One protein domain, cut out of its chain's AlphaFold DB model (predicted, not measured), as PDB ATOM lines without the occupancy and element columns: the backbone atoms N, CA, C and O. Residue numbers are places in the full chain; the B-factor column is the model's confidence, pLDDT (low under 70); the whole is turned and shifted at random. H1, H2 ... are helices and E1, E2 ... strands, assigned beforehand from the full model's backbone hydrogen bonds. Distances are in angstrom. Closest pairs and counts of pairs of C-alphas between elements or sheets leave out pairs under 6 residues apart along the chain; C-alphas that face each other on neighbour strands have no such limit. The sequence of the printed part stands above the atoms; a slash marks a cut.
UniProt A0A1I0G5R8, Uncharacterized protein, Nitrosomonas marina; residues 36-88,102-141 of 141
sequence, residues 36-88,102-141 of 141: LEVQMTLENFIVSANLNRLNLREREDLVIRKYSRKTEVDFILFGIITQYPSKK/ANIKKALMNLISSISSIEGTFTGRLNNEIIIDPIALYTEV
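This is residues 36 to 88 and 102 to 141 of the 141 residues of an uncharacterized protein of Nitrosomonas marina (UniProt A0A1I0G5R8). A strongly twisted, curled sheet of four strands makes the body, short helix H1 lies off it, and the long helix H2 sticks out as a free arm that lengthens the whole to 63 A, where the body without residues 102 to 124 spans 40 A. The printed part has 93 residues, with two named helices and four named strands in the order E1 E2 H1 E3 H2 E4. The sheet runs E1 E2 E4 E3 and is mixed; the class is mixed, helices and strands. The whole is loose, with a radius of gyration of the C-alphas of 17.8 A and spans of 63 by 31 by 25 A.

Begin with E1, residues 36 to 42, and E2, residues 45 to 51, an antiparallel hairpin; look at N 40 and O 47, 2.8 A apart. H1, residues 60 to 67, is not on the sheet and is apart from E1. E3, residues 75 to 81, is an edge strand, as is E1. H2, residues 103 to 122, is not on the sheet. E4, residues 129 to 139, is parallel to E2, with N 130 and O 46 at 2.8 A, and antiparallel to E3, with N 78 and O 136 at 2.9 A. Its pairing is staggered: 129 to 131 with E2, 132 to 139 with E3, and it bends by 94 degrees at residue 135. In H1 and H2 every O i to N i+4 pair is within hydrogen-bond range.

Find C-alpha 36 at (36.777, -25.858, 22.970), where E1 begins its 19.7 A. E2 is 19.2 A long, H1 10.6 A and E3 17.2 A. From C-alpha 103 at (76.905, -32.518, 28.678), H2 runs 27.7 A. E4, 22.1 A, ends at C-alpha 139, (22.822, -33.142, 14.939).

Residues 102 to 124 stand free; without them the body spans 40 by 26 by 20 A. Residues 89 to 101 are not printed, and C-alphas 88 and 102 are 31.4 A apart across this cut. Of the links printed whole, none is long. Confidence is under 70 at residues 70 to 71, 83 to 88, 102 to 127 and 141.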
ATOM      1  N   LEU A  36      37.875 -24.906  23.090       85.50
ATOM      2  CA  LEU A  36      36.777 -25.858  22.970       85.50
ATOM      3  C   LEU A  36      36.884 -26.560  21.617       85.50
ATOM      4  O   LEU A  36      36.367 -26.074  20.614       85.50
ATOM      5  N   GLU A  37      37.565 -27.696  21.599       85.50
ATOM      6  CA  GLU A  37      37.803 -28.468  20.384       85.50
ATOM      7  C   GLU A  37      36.826 -29.643  20.263       85.50
ATOM      8  O   GLU A  37      36.509 -30.324  21.243       85.50
ATOM      9  N   VAL A  38      36.368 -29.903  19.040       87.00
ATOM     10  CA  VAL A  38      35.693 -31.149  18.676       87.00
ATOM     11  C   VAL A  38      36.585 -31.942  17.740       87.00
ATOM     12  O   VAL A  38      37.033 -31.428  16.716       87.00
ATOM     13  N   GLN A  39      36.780 -33.213  18.090       85.69
ATOM     14  CA  GLN A  39      37.499 -34.189  17.284       85.69
ATOM     15  C   GLN A  39      36.551 -35.300  16.842       85.69
ATOM     16  O   GLN A  39      35.840 -35.895  17.655       85.69
ATOM     17  N   MET A  40      36.553 -35.587  15.546       83.25
ATOM     18  CA  MET A  40      35.763 -36.642  14.922       83.25
ATOM     19  C   MET A  40      36.693 -37.596  14.181       83.25
ATOM     20  O   MET A  40      37.560 -37.170  13.422       83.25
ATOM     21  N   THR A  41      36.520 -38.899  14.383       82.56
ATOM     22  CA  THR A  41      37.278 -39.915  13.641       82.56
ATOM     23  C   THR A  41      36.496 -40.330  12.402       82.56
ATOM     24  O   THR A  41      35.370 -40.810  12.517       82.56
ATOM     25  N   LEU A  42      37.102 -40.171  11.226       77.25
ATOM     26  CA  LEU A  42      36.556 -40.605   9.945       77.25
ATOM     27  C   LEU A  42      37.515 -41.613   9.307       77.25
ATOM     28  O   LEU A  42      38.524 -41.229   8.719       77.25
ATOM     29  N   GLU A  43      37.196 -42.903   9.428       78.88
ATOM     30  CA  GLU A  43      38.050 -44.018   8.987       78.88
ATOM     31  C   GLU A  43      39.501 -43.884   9.493       78.88
ATOM     32  O   GLU A  43      39.782 -44.145  10.660       78.88
ATOM     33  N   ASN A  44      40.414 -43.460   8.614       78.12
ATOM     34  CA  ASN A  44      41.845 -43.313   8.881       78.12
ATOM     35  C   ASN A  44      42.248 -41.870   9.219       78.12
ATOM     36  O   ASN A  44      43.424 -41.615   9.492       78.12
ATOM     37  N   PHE A  45      41.304 -40.930   9.178       76.88
ATOM     38  CA  PHE A  45      41.533 -39.511   9.411       76.88
ATOM     39  C   PHE A  45      40.910 -39.045  10.723       76.88
ATOM     40  O   PHE A  45      39.881 -39.549  11.177       76.88
ATOM     41  N   ILE A  46      41.538 -38.036  11.309       81.69
ATOM     42  CA  ILE A  46      40.983 -37.264  12.414       81.69
ATOM     43  C   ILE A  46      40.577 -35.913  11.842       81.69
ATOM     44  O   ILE A  46      41.328 -35.298  11.093       81.69
ATOM     45  N   VAL A  47      39.372 -35.466  12.150       84.19
ATOM     46  CA  VAL A  47      38.890 -34.135  11.804       84.19
ATOM     47  C   VAL A  47      38.773 -33.344  13.092       84.19
ATOM     48  O   VAL A  47      38.075 -33.779  14.006       84.19
ATOM     49  N   SER A  48      39.425 -32.190  13.141       86.88
ATOM     50  CA  SER A  48      39.505 -31.349  14.331       86.88
ATOM     51  C   SER A  48      39.008 -29.945  14.013       86.88
ATOM     52  O   SER A  48      39.345 -29.365  12.973       86.88
ATOM     53  N   ALA A  49      38.187 -29.395  14.902       88.81
ATOM     54  CA  ALA A  49      37.636 -28.056  14.756       88.81
ATOM     55  C   ALA A  49      37.501 -27.362  16.111       88.81
ATOM     56  O   ALA A  49      36.882 -27.885  17.039       88.81
ATOM     57  N   ASN A  50      38.034 -26.143  16.196       88.56
ATOM     58  CA  ASN A  50      37.903 -25.291  17.371       88.56
ATOM     59  C   ASN A  50      36.600 -24.495  17.312       88.56
ATOM     60  O   ASN A  50      36.402 -23.670  16.422       88.56
ATOM     61  N   LEU A  51      35.708 -24.734  18.269       90.19
ATOM     62  CA  LEU A  51      34.409 -24.083  18.356       90.19
ATOM     63  C   LEU A  51      34.502 -22.737  19.077       90.19
ATOM     64  O   LEU A  51      35.141 -22.591  20.120       90.19
ATOM     65  N   ASN A  52      33.758 -21.755  18.571       89.62
ATOM     66  CA  ASN A  52      33.551 -20.504  19.286       89.62
ATOM     67  C   ASN A  52      32.517 -20.695  20.408       89.62
ATOM     68  O   ASN A  52      31.322 -20.851  20.146       89.62
ATOM     69  N   ARG A  53      32.976 -20.600  21.660       90.19
ATOM     70  CA  ARG A  53      32.156 -20.705  22.882       90.19
ATOM     71  C   ARG A  53      30.950 -19.764  22.914       90.19
ATOM     72  O   ARG A  53      29.937 -20.092  23.525       90.19
ATOM     73  N   LEU A  54      31.039 -18.609  22.251       90.06
ATOM     74  CA  LEU A  54      29.962 -17.615  22.211       90.06
ATOM     75  C   LEU A  54      28.794 -18.022  21.301       90.06
ATOM     76  O   LEU A  54      27.708 -17.468  21.433       90.06
ATOM     77  N   ASN A  55      29.005 -18.989  20.405       90.88
ATOM     78  CA  ASN A  55      28.039 -19.381  19.377       90.88
ATOM     79  C   ASN A  55      27.430 -20.770  19.629       90.88
ATOM     80  O   ASN A  55      26.813 -21.353  18.736       90.88
ATOM     81  N   LEU A  56      27.607 -21.326  20.829       89.81
ATOM     82  CA  LEU A  56      27.016 -22.610  21.188       89.81
ATOM     83  C   LEU A  56      25.495 -22.482  21.353       89.81
ATOM     84  O   LEU A  56      24.983 -21.503  21.891       89.81
ATOM     85  N   ARG A  57      24.763 -23.522  20.939       88.62
ATOM     86  CA  ARG A  57      23.297 -23.592  21.079       88.62
ATOM     87  C   ARG A  57      22.833 -23.565  22.540       88.62
ATOM     88  O   ARG A  57      21.719 -23.140  22.835       88.62
ATOM     89  N   GLU A  58      23.664 -24.061  23.444       89.88
ATOM     90  CA  GLU A  58      23.449 -24.057  24.886       89.88
ATOM     91  C   GLU A  58      24.785 -23.830  25.598       89.88
ATOM     92  O   GLU A  58      25.835 -23.764  24.961       89.88
ATOM     93  N   ARG A  59      24.760 -23.712  26.926       91.56
ATOM     94  CA  ARG A  59      25.991 -23.507  27.692       91.56
ATOM     95  C   ARG A  59      26.973 -24.667  27.490       91.56
ATOM     96  O   ARG A  59      26.570 -25.830  27.493       91.56
ATOM     97  N   GLU A  60      28.259 -24.338  27.393       89.44
ATOM     98  CA  GLU A  60      29.364 -25.288  27.195       89.44
ATOM     99  C   GLU A  60      29.327 -26.462  28.184       89.44
ATOM    100  O   GLU A  60      29.448 -27.617  27.778       89.44
ATOM    101  N   ASP A  61      29.054 -26.196  29.466       89.44
ATOM    102  CA  ASP A  61      28.969 -27.224  30.509       89.44
ATOM    103  C   ASP A  61      27.894 -28.283  30.214       89.44
ATOM    104  O   ASP A  61      28.078 -29.469  30.504       89.44
ATOM    105  N   LEU A  62      26.778 -27.871  29.610       89.50
ATOM    106  CA  LEU A  62      25.684 -28.763  29.238       89.50
ATOM    107  C   LEU A  62      26.010 -29.557  27.972       89.50
ATOM    108  O   LEU A  62      25.757 -30.764  27.951       89.50
ATOM    109  N   VAL A  63      26.612 -28.916  26.962       88.31
ATOM    110  CA  VAL A  63      27.088 -29.590  25.739       88.31
ATOM    111  C   VAL A  63      28.069 -30.702  26.111       88.31
ATOM    112  O   VAL A  63      27.852 -31.864  25.767       88.31
ATOM    113  N   ILE A  64      29.099 -30.375  26.898       85.62
ATOM    114  CA  ILE A  64      30.101 -31.341  27.358       85.62
ATOM    115  C   ILE A  64      29.419 -32.462  28.143       85.62
ATOM    116  O   ILE A  64      29.668 -33.640  27.896       85.62
ATOM    117  N   ARG A  65      28.510 -32.148  29.069       84.19
ATOM    118  CA  ARG A  65      27.853 -33.178  29.888       84.19
ATOM    119  C   ARG A  65      26.996 -34.151  29.074       84.19
ATOM    120  O   ARG A  65      26.891 -35.313  29.471       84.19
ATOM    121  N   LYS A  66      26.388 -33.690  27.978       85.75
ATOM    122  CA  LYS A  66      25.578 -34.522  27.078       85.75
ATOM    123  C   LYS A  66      26.442 -35.396  26.177       85.75
ATOM    124  O   LYS A  66      26.142 -36.575  26.031       85.75
ATOM    125  N   TYR A  67      27.515 -34.834  25.621       83.31
ATOM    126  CA  TYR A  67      28.186 -35.427  24.461       83.31
ATOM    127  C   TYR A  67      29.653 -35.821  24.676       83.31
ATOM    128  O   TYR A  67      30.220 -36.477  23.816       83.31
ATOM    129  N   SER A  68      30.276 -35.507  25.821       75.25
ATOM    130  CA  SER A  68      31.680 -35.893  26.113       75.25
ATOM    131  C   SER A  68      31.904 -37.392  26.346       75.25
ATOM    132  O   SER A  68      33.038 -37.844  26.474       75.25
ATOM    133  N   ARG A  69      30.827 -38.174  26.459       74.44
ATOM    134  CA  ARG A  69      30.875 -39.638  26.595       74.44
ATOM    135  C   ARG A  69      30.683 -40.278  25.218       74.44
ATOM    136  O   ARG A  69      30.600 -39.585  24.214       74.44
ATOM    137  N   LYS A  70      30.541 -41.606  25.157       63.22
ATOM    138  CA  LYS A  70      30.026 -42.251  23.940       63.22
ATOM    139  C   LYS A  70      28.602 -41.752  23.671       63.22
ATOM    140  O   LYS A  70      27.679 -42.132  24.387       63.22
ATOM    141  N   THR A  71      28.473 -40.862  22.694       67.62
ATOM    142  CA  THR A  71      27.200 -40.385  22.153       67.62
ATOM    143  C   THR A  71      26.680 -41.397  21.135       67.62
ATOM    144  O   THR A  71      27.461 -41.951  20.367       67.62
ATOM    145  N   GLU A  72      25.374 -41.660  21.148       73.19
ATOM    146  CA  GLU A  72      24.689 -42.460  20.117       73.19
ATOM    147  C   GLU A  72      24.218 -41.596  18.938       73.19
ATOM    148  O   GLU A  72      23.684 -42.114  17.965       73.19
ATOM    149  N   VAL A  73      24.386 -40.275  19.042       81.12
ATOM    150  CA  VAL A  73      23.958 -39.306  18.033       81.12
ATOM    151  C   VAL A  73      25.137 -38.923  17.152       81.12
ATOM    152  O   VAL A  73      26.191 -38.536  17.670       81.12
ATOM    153  N   ASP A  74      24.916 -38.975  15.841       84.75
ATOM    154  CA  ASP A  74      25.872 -38.530  14.837       84.75
ATOM    155  C   ASP A  74      25.897 -37.002  14.753       84.75
ATOM    156  O   ASP A  74      24.875 -36.325  14.597       84.75
ATOM    157  N   PHE A  75      27.102 -36.452  14.864       87.88
ATOM    158  CA  PHE A  75      27.351 -35.034  14.660       87.88
ATOM    159  C   PHE A  75      27.699 -34.760  13.203       87.88
ATOM    160  O   PHE A  75      28.435 -35.513  12.570       87.88
ATOM    161  N   ILE A  76      27.221 -33.628  12.700       90.25
ATOM    162  CA  ILE A  76      27.560 -33.095  11.387       90.25
ATOM    163  C   ILE A  76      28.347 -31.810  11.586       90.25
ATOM    164  O   ILE A  76      27.855 -30.836  12.165       90.25
ATOM    165  N   LEU A  77      29.585 -31.828  11.099       90.88
ATOM    166  CA  LEU A  77      30.491 -30.692  11.085       90.88
ATOM    167  C   LEU A  77      30.508 -30.077   9.685       90.88
ATOM    168  O   LEU A  77      30.918 -30.715   8.717       90.88
ATOM    169  N   PHE A  78      30.091 -28.819   9.591       92.44
ATOM    170  CA  PHE A  78      30.131 -28.033   8.367       92.44
ATOM    171  C   PHE A  78      31.101 -26.867   8.534       92.44
ATOM    172  O   PHE A  78      30.997 -26.089   9.482       92.44
ATOM    173  N   GLY A  79      32.046 -26.722   7.611       90.25
ATOM    174  CA  GLY A  79      33.063 -25.684   7.700       90.25
ATOM    175  C   GLY A  79      34.021 -25.673   6.521       90.25
ATOM    176  O   GLY A  79      33.833 -26.384   5.532       90.25
ATOM    177  N   ILE A  80      35.051 -24.842   6.636       90.19
ATOM    178  CA  ILE A  80      36.065 -24.645   5.602       90.19
ATOM    179  C   ILE A  80      37.340 -25.354   6.040       90.19
ATOM    180  O   ILE A  80      37.836 -25.128   7.137       90.19
ATOM    181  N   ILE A  81      37.912 -26.187   5.174       87.56
ATOM    182  CA  ILE A  81      39.244 -26.743   5.422       87.56
ATOM    183  C   ILE A  81      40.245 -25.589   5.339       87.56
ATOM    184  O   ILE A  81      40.464 -25.023   4.269       87.56
ATOM    185  N   THR A  82      40.857 -25.232   6.465       78.25
ATOM    186  CA  THR A  82      41.811 -24.108   6.548       78.25
ATOM    187  C   THR A  82      43.251 -24.517   6.293       78.25
ATOM    188  O   THR A  82      44.163 -23.690   6.281       78.25
ATOM    189  N   GLN A  83      43.478 -25.807   6.073       69.62
ATOM    190  CA  GLN A  83      44.806 -26.346   5.871       69.62
ATOM    191  C   GLN A  83      45.372 -26.002   4.492       69.62
ATOM    192  O   GLN A  83      44.765 -26.285   3.461       69.62
ATOM    193  N   TYR A  84      46.620 -25.538   4.467       54.81
ATOM    194  CA  TYR A  84      47.467 -25.668   3.283       54.81
ATOM    195  C   TYR A  84      48.033 -27.100   3.235       54.81
ATOM    196  O   TYR A  84      48.481 -27.592   4.280       54.81
ATOM    197  N   PRO A  85      48.060 -27.800   2.083       52.78
ATOM    198  CA  PRO A  85      48.680 -29.118   1.976       52.78
ATOM    199  C   PRO A  85      50.185 -29.013   2.270       52.78
ATOM    200  O   PRO A  85      51.000 -28.744   1.391       52.78
ATOM    201  N   SER A  86      50.578 -29.203   3.532       52.00
ATOM    202  CA  SER A  86      51.988 -29.309   3.900       52.00
ATOM    203  C   SER A  86      52.534 -30.627   3.366       52.00
ATOM    204  O   SER A  86      52.434 -31.658   4.022       52.00
ATOM    205  N   LYS A  87      53.196 -30.579   2.210       48.56
ATOM    206  CA  LYS A  87      54.546 -31.142   2.169       48.56
ATOM    207  C   LYS A  87      55.426 -30.139   2.904       48.56
ATOM    208  O   LYS A  87      55.694 -29.070   2.362       48.56
ATOM    209  N   LYS A  88      55.818 -30.426   4.145       45.69
ATOM    210  CA  LYS A  88      56.909 -29.682   4.787       45.69
ATOM    211  C   LYS A  88      58.185 -30.525   4.765       45.69
ATOM    212  O   LYS A  88      58.083 -31.748   4.780       45.69
ATOM    213  N   ALA A 102      79.839 -30.538  25.994       46.31
ATOM    214  CA  ALA A 102      79.098 -29.826  27.042       46.31
ATOM    215  C   ALA A 102      77.854 -30.669  27.338       46.31
ATOM    216  O   ALA A 102      76.817 -30.514  26.695       46.31
ATOM    217  N   ASN A 103      77.970 -31.582  28.306       52.72
ATOM    218  CA  ASN A 103      76.905 -32.518  28.678       52.72
ATOM    219  C   ASN A 103      75.584 -31.779  28.995       52.72
ATOM    220  O   ASN A 103      74.504 -32.227  28.629       52.72
ATOM    221  N   ILE A 104      75.689 -30.561  29.544       45.88
ATOM    222  CA  ILE A 104      74.556 -29.663  29.803       45.88
ATOM    223  C   ILE A 104      74.000 -29.040  28.516       45.88
ATOM    224  O   ILE A 104      72.790 -28.980  28.366       45.88
ATOM    225  N   LYS A 105      74.833 -28.606  27.558       40.75
ATOM    226  CA  LYS A 105      74.348 -28.038  26.284       40.75
ATOM    227  C   LYS A 105      73.663 -29.105  25.434       40.75
ATOM    228  O   LYS A 105      72.641 -28.821  24.827       40.75
ATOM    229  N   LYS A 106      74.184 -30.334  25.420       44.56
ATOM    230  CA  LYS A 106      73.553 -31.477  24.745       44.56
ATOM    231  C   LYS A 106      72.254 -31.891  25.441       44.56
ATOM    232  O   LYS A 106      71.259 -32.095  24.760       44.56
ATOM    233  N   ALA A 107      72.233 -31.929  26.776       46.72
ATOM    234  CA  ALA A 107      71.003 -32.136  27.537       46.72
ATOM    235  C   ALA A 107      69.977 -31.028  27.258       46.72
ATOM    236  O   ALA A 107      68.828 -31.342  26.986       46.72
ATOM    237  N   LEU A 108      70.397 -29.758  27.224       42.56
ATOM    238  CA  LEU A 108      69.549 -28.607  26.903       42.56
ATOM    239  C   LEU A 108      69.015 -28.686  25.469       42.56
ATOM    240  O   LEU A 108      67.833 -28.472  25.265       42.56
ATOM    241  N   MET A 109      69.844 -29.044  24.484       43.59
ATOM    242  CA  MET A 109      69.411 -29.224  23.092       43.59
ATOM    243  C   MET A 109      68.448 -30.405  22.940       43.59
ATOM    244  O   MET A 109      67.481 -30.303  22.195       43.59
ATOM    245  N   ASN A 110      68.655 -31.497  23.680       51.12
ATOM    246  CA  ASN A 110      67.722 -32.623  23.710       51.12
ATOM    247  C   ASN A 110      66.403 -32.249  24.399       51.12
ATOM    248  O   ASN A 110      65.345 -32.691  23.963       51.12
ATOM    249  N   LEU A 111      66.454 -31.423  25.446       52.28
ATOM    250  CA  LEU A 111      65.279 -30.924  26.158       52.28
ATOM    251  C   LEU A 111      64.506 -29.932  25.279       52.28
ATOM    252  O   LEU A 111      63.305 -30.088  25.131       52.28
ATOM    253  N   ILE A 112      65.193 -29.003  24.603       49.25
ATOM    254  CA  ILE A 112      64.620 -28.091  23.601       49.25
ATOM    255  C   ILE A 112      64.021 -28.882  22.436       49.25
ATOM    256  O   ILE A 112      62.901 -28.603  22.045       49.25
ATOM    257  N   SER A 113      64.703 -29.906  21.916       50.72
ATOM    258  CA  SER A 113      64.152 -30.773  20.868       50.72
ATOM    259  C   SER A 113      62.939 -31.555  21.359       50.72
ATOM    260  O   SER A 113      61.979 -31.690  20.617       50.72
ATOM    261  N   SER A 114      62.955 -32.054  22.597       58.69
ATOM    262  CA  SER A 114      61.813 -32.769  23.175       58.69
ATOM    263  C   SER A 114      60.640 -31.820  23.393       58.69
ATOM    264  O   SER A 114      59.523 -32.186  23.063       58.69
ATOM    265  N   ILE A 115      60.892 -30.592  23.860       55.28
ATOM    266  CA  ILE A 115      59.893 -29.525  23.979       55.28
ATOM    267  C   ILE A 115      59.373 -29.136  22.601       55.28
ATOM    268  O   ILE A 115      58.172 -29.073  22.451       55.28
ATOM    269  N   SER A 116      60.208 -28.969  21.576       49.75
ATOM    270  CA  SER A 116      59.752 -28.661  20.216       49.75
ATOM    271  C   SER A 116      59.034 -29.830  19.538       49.75
ATOM    272  O   SER A 116      58.150 -29.605  18.723       49.75
ATOM    273  N   SER A 117      59.358 -31.084  19.866       56.72
ATOM    274  CA  SER A 117      58.579 -32.257  19.441       56.72
ATOM    275  C   SER A 117      57.246 -32.342  20.181       56.72
ATOM    276  O   SER A 117      56.239 -32.685  19.576       56.72
ATOM    277  N   ILE A 118      57.223 -31.988  21.465       57.12
ATOM    278  CA  ILE A 118      56.021 -31.852  22.290       57.12
ATOM    279  C   ILE A 118      55.156 -30.711  21.743       57.12
ATOM    280  O   ILE A 118      53.997 -30.935  21.440       57.12
ATOM    281  N   GLU A 119      55.715 -29.533  21.484       51.44
ATOM    282  CA  GLU A 119      55.071 -28.408  20.810       51.44
ATOM    283  C   GLU A 119      54.609 -28.808  19.412       51.44
ATOM    284  O   GLU A 119      53.491 -28.497  19.052       51.44
ATOM    285  N   GLY A 120      55.392 -29.547  18.629       55.22
ATOM    286  CA  GLY A 120      54.970 -30.070  17.327       55.22
ATOM    287  C   GLY A 120      53.861 -31.123  17.416       55.22
ATOM    288  O   GLY A 120      53.112 -31.282  16.464       55.22
ATOM    289  N   THR A 121      53.727 -31.801  18.556       54.47
ATOM    290  CA  THR A 121      52.632 -32.739  18.859       54.47
ATOM    291  C   THR A 121      51.396 -32.010  19.403       54.47
ATOM    292  O   THR A 121      50.282 -32.471  19.200       54.47
ATOM    293  N   PHE A 122      51.582 -30.880  20.091       47.19
ATOM    294  CA  PHE A 122      50.518 -30.101  20.736       47.19
ATOM    295  C   PHE A 122      50.004 -28.930  19.889       47.19
ATOM    296  O   PHE A 122      48.872 -28.502  20.055       47.19
ATOM    297  N   THR A 123      50.828 -28.403  18.987       50.12
ATOM    298  CA  THR A 123      50.530 -27.275  18.084       50.12
ATOM    299  C   THR A 123      50.606 -27.677  16.612       50.12
ATOM    300  O   THR A 123      50.149 -26.937  15.740       50.12
ATOM    301  N   GLY A 124      51.205 -28.834  16.314       55.06
ATOM    302  CA  GLY A 124      51.269 -29.387  14.969       55.06
ATOM    303  C   GLY A 124      50.215 -30.467  14.775       55.06
ATOM    304  O   GLY A 124      49.906 -31.233  15.681       55.06
ATOM    305  N   ARG A 125      49.664 -30.510  13.563       61.97
ATOM    306  CA  ARG A 125      48.674 -31.511  13.168       61.97
ATOM    307  C   ARG A 125      49.294 -32.903  13.051       61.97
ATOM    308  O   ARG A 125      50.443 -33.031  12.613       61.97
ATOM    309  N   LEU A 126      48.505 -33.943  13.292       63.88
ATOM    310  CA  LEU A 126      48.874 -35.291  12.860       63.88
ATOM    311  C   LEU A 126      48.882 -35.373  11.322       63.88
ATOM    312  O   LEU A 126      48.184 -34.640  10.619       63.88
ATOM    313  N   ASN A 127      49.669 -36.297  10.765       66.56
ATOM    314  CA  ASN A 127      49.750 -36.486   9.307       66.56
ATOM    315  C   ASN A 127      48.407 -36.888   8.676       66.56
ATOM    316  O   ASN A 127      48.192 -36.662   7.488       66.56
ATOM    317  N   ASN A 128      47.519 -37.481   9.471       75.69
ATOM    318  CA  ASN A 128      46.173 -37.892   9.101       75.69
ATOM    319  C   ASN A 128      45.089 -36.980   9.703       75.69
ATOM    320  O   ASN A 128      43.941 -37.400   9.814       75.69
ATOM    321  N   GLU A 129      45.431 -35.756  10.104       75.31
ATOM    322  CA  GLU A 129      44.479 -34.816  10.693       75.31
ATOM    323  C   GLU A 129      44.078 -33.700   9.722       75.31
ATOM    324  O   GLU A 129      44.922 -33.068   9.075       75.31
ATOM    325  N   ILE A 130      42.774 -33.429   9.651       82.50
ATOM    326  CA  ILE A 130      42.138 -32.370   8.870       82.50
ATOM    327  C   ILE A 130      41.607 -31.306   9.838       82.50
ATOM    328  O   ILE A 130      40.749 -31.587  10.665       82.50
ATOM    329  N   ILE A 131      42.096 -30.073   9.708       84.31
ATOM    330  CA  ILE A 131      41.663 -28.915  10.492       84.31
ATOM    331  C   ILE A 131      40.595 -28.172   9.695       84.31
ATOM    332  O   ILE A 131      40.820 -27.793   8.538       84.31
ATOM    333  N   ILE A 132      39.448 -27.964  10.329       88.38
ATOM    334  CA  ILE A 132      38.308 -27.242   9.773       88.38
ATOM    335  C   ILE A 132      38.085 -25.971  10.596       88.38
ATOM    336  O   ILE A 132      38.079 -26.024  11.821       88.38
ATOM    337  N   ASP A 133      37.886 -24.839   9.921       88.81
ATOM    338  CA  ASP A 133      37.240 -23.657  10.495       88.81
ATOM    339  C   ASP A 133      35.723 -23.888  10.488       88.81
ATOM    340  O   ASP A 133      35.111 -23.922   9.408       88.81
ATOM    341  N   PRO A 134      35.121 -24.180  11.655       91.88
ATOM    342  CA  PRO A 134      33.743 -24.625  11.728       91.88
ATOM    343  C   PRO A 134      32.784 -23.458  11.498       91.88
ATOM    344  O   PRO A 134      32.786 -22.468  12.226       91.88
ATOM    345  N   ILE A 135      31.878 -23.624  10.536       92.44
ATOM    346  CA  ILE A 135      30.719 -22.742  10.361       92.44
ATOM    347  C   ILE A 135      29.577 -23.215  11.268       92.44
ATOM    348  O   ILE A 135      28.904 -22.399  11.895       92.44
ATOM    349  N   ALA A 136      29.352 -24.530  11.346       90.81
ATOM    350  CA  ALA A 136      28.319 -25.123  12.185       90.81
ATOM    351  C   ALA A 136      28.683 -26.547  12.630       90.81
ATOM    352  O   ALA A 136      29.259 -27.322  11.871       90.81
ATOM    353  N   LEU A 137      28.266 -26.895  13.847       90.69
ATOM    354  CA  LEU A 137      28.234 -28.260  14.362       90.69
ATOM    355  C   LEU A 137      26.810 -28.541  14.847       90.69
ATOM    356  O   LEU A 137      26.296 -27.819  15.705       90.69
ATOM    357  N   TYR A 138      26.161 -29.556  14.291       90.31
ATOM    358  CA  TYR A 138      24.769 -29.870  14.602       90.31
ATOM    359  C   TYR A 138      24.502 -31.373  14.544       90.31
ATOM    360  O   TYR A 138      25.335 -32.150  14.099       90.31
ATOM    361  N   THR A 139      23.334 -31.773  15.023       87.00
ATOM    362  CA  THR A 139      22.822 -33.142  14.939       87.00
ATOM    363  C   THR A 139      21.567 -33.111  14.078       87.00
ATOM    364  O   THR A 139      20.733 -32.216  14.263       87.00
ATOM    365  N   GLU A 140      21.415 -34.056  13.160       79.50
ATOM    366  CA  GLU A 140      20.135 -34.261  12.476       79.50
ATOM    367  C   GLU A 140      19.152 -34.978  13.415       79.50
ATOM    368  O   GLU A 140      19.563 -35.712  14.316       79.50
ATOM    369  N   VAL A 141      17.862 -34.664  13.263       65.00
ATOM    370  CA  VAL A 141      16.751 -35.253  14.032       65.00
ATOM    371  C   VAL A 141      16.049 -36.284  13.169       65.00
ATOM    372  O   VAL A 141      15.761 -35.934  12.002       65.00
TER     373      VAL A 141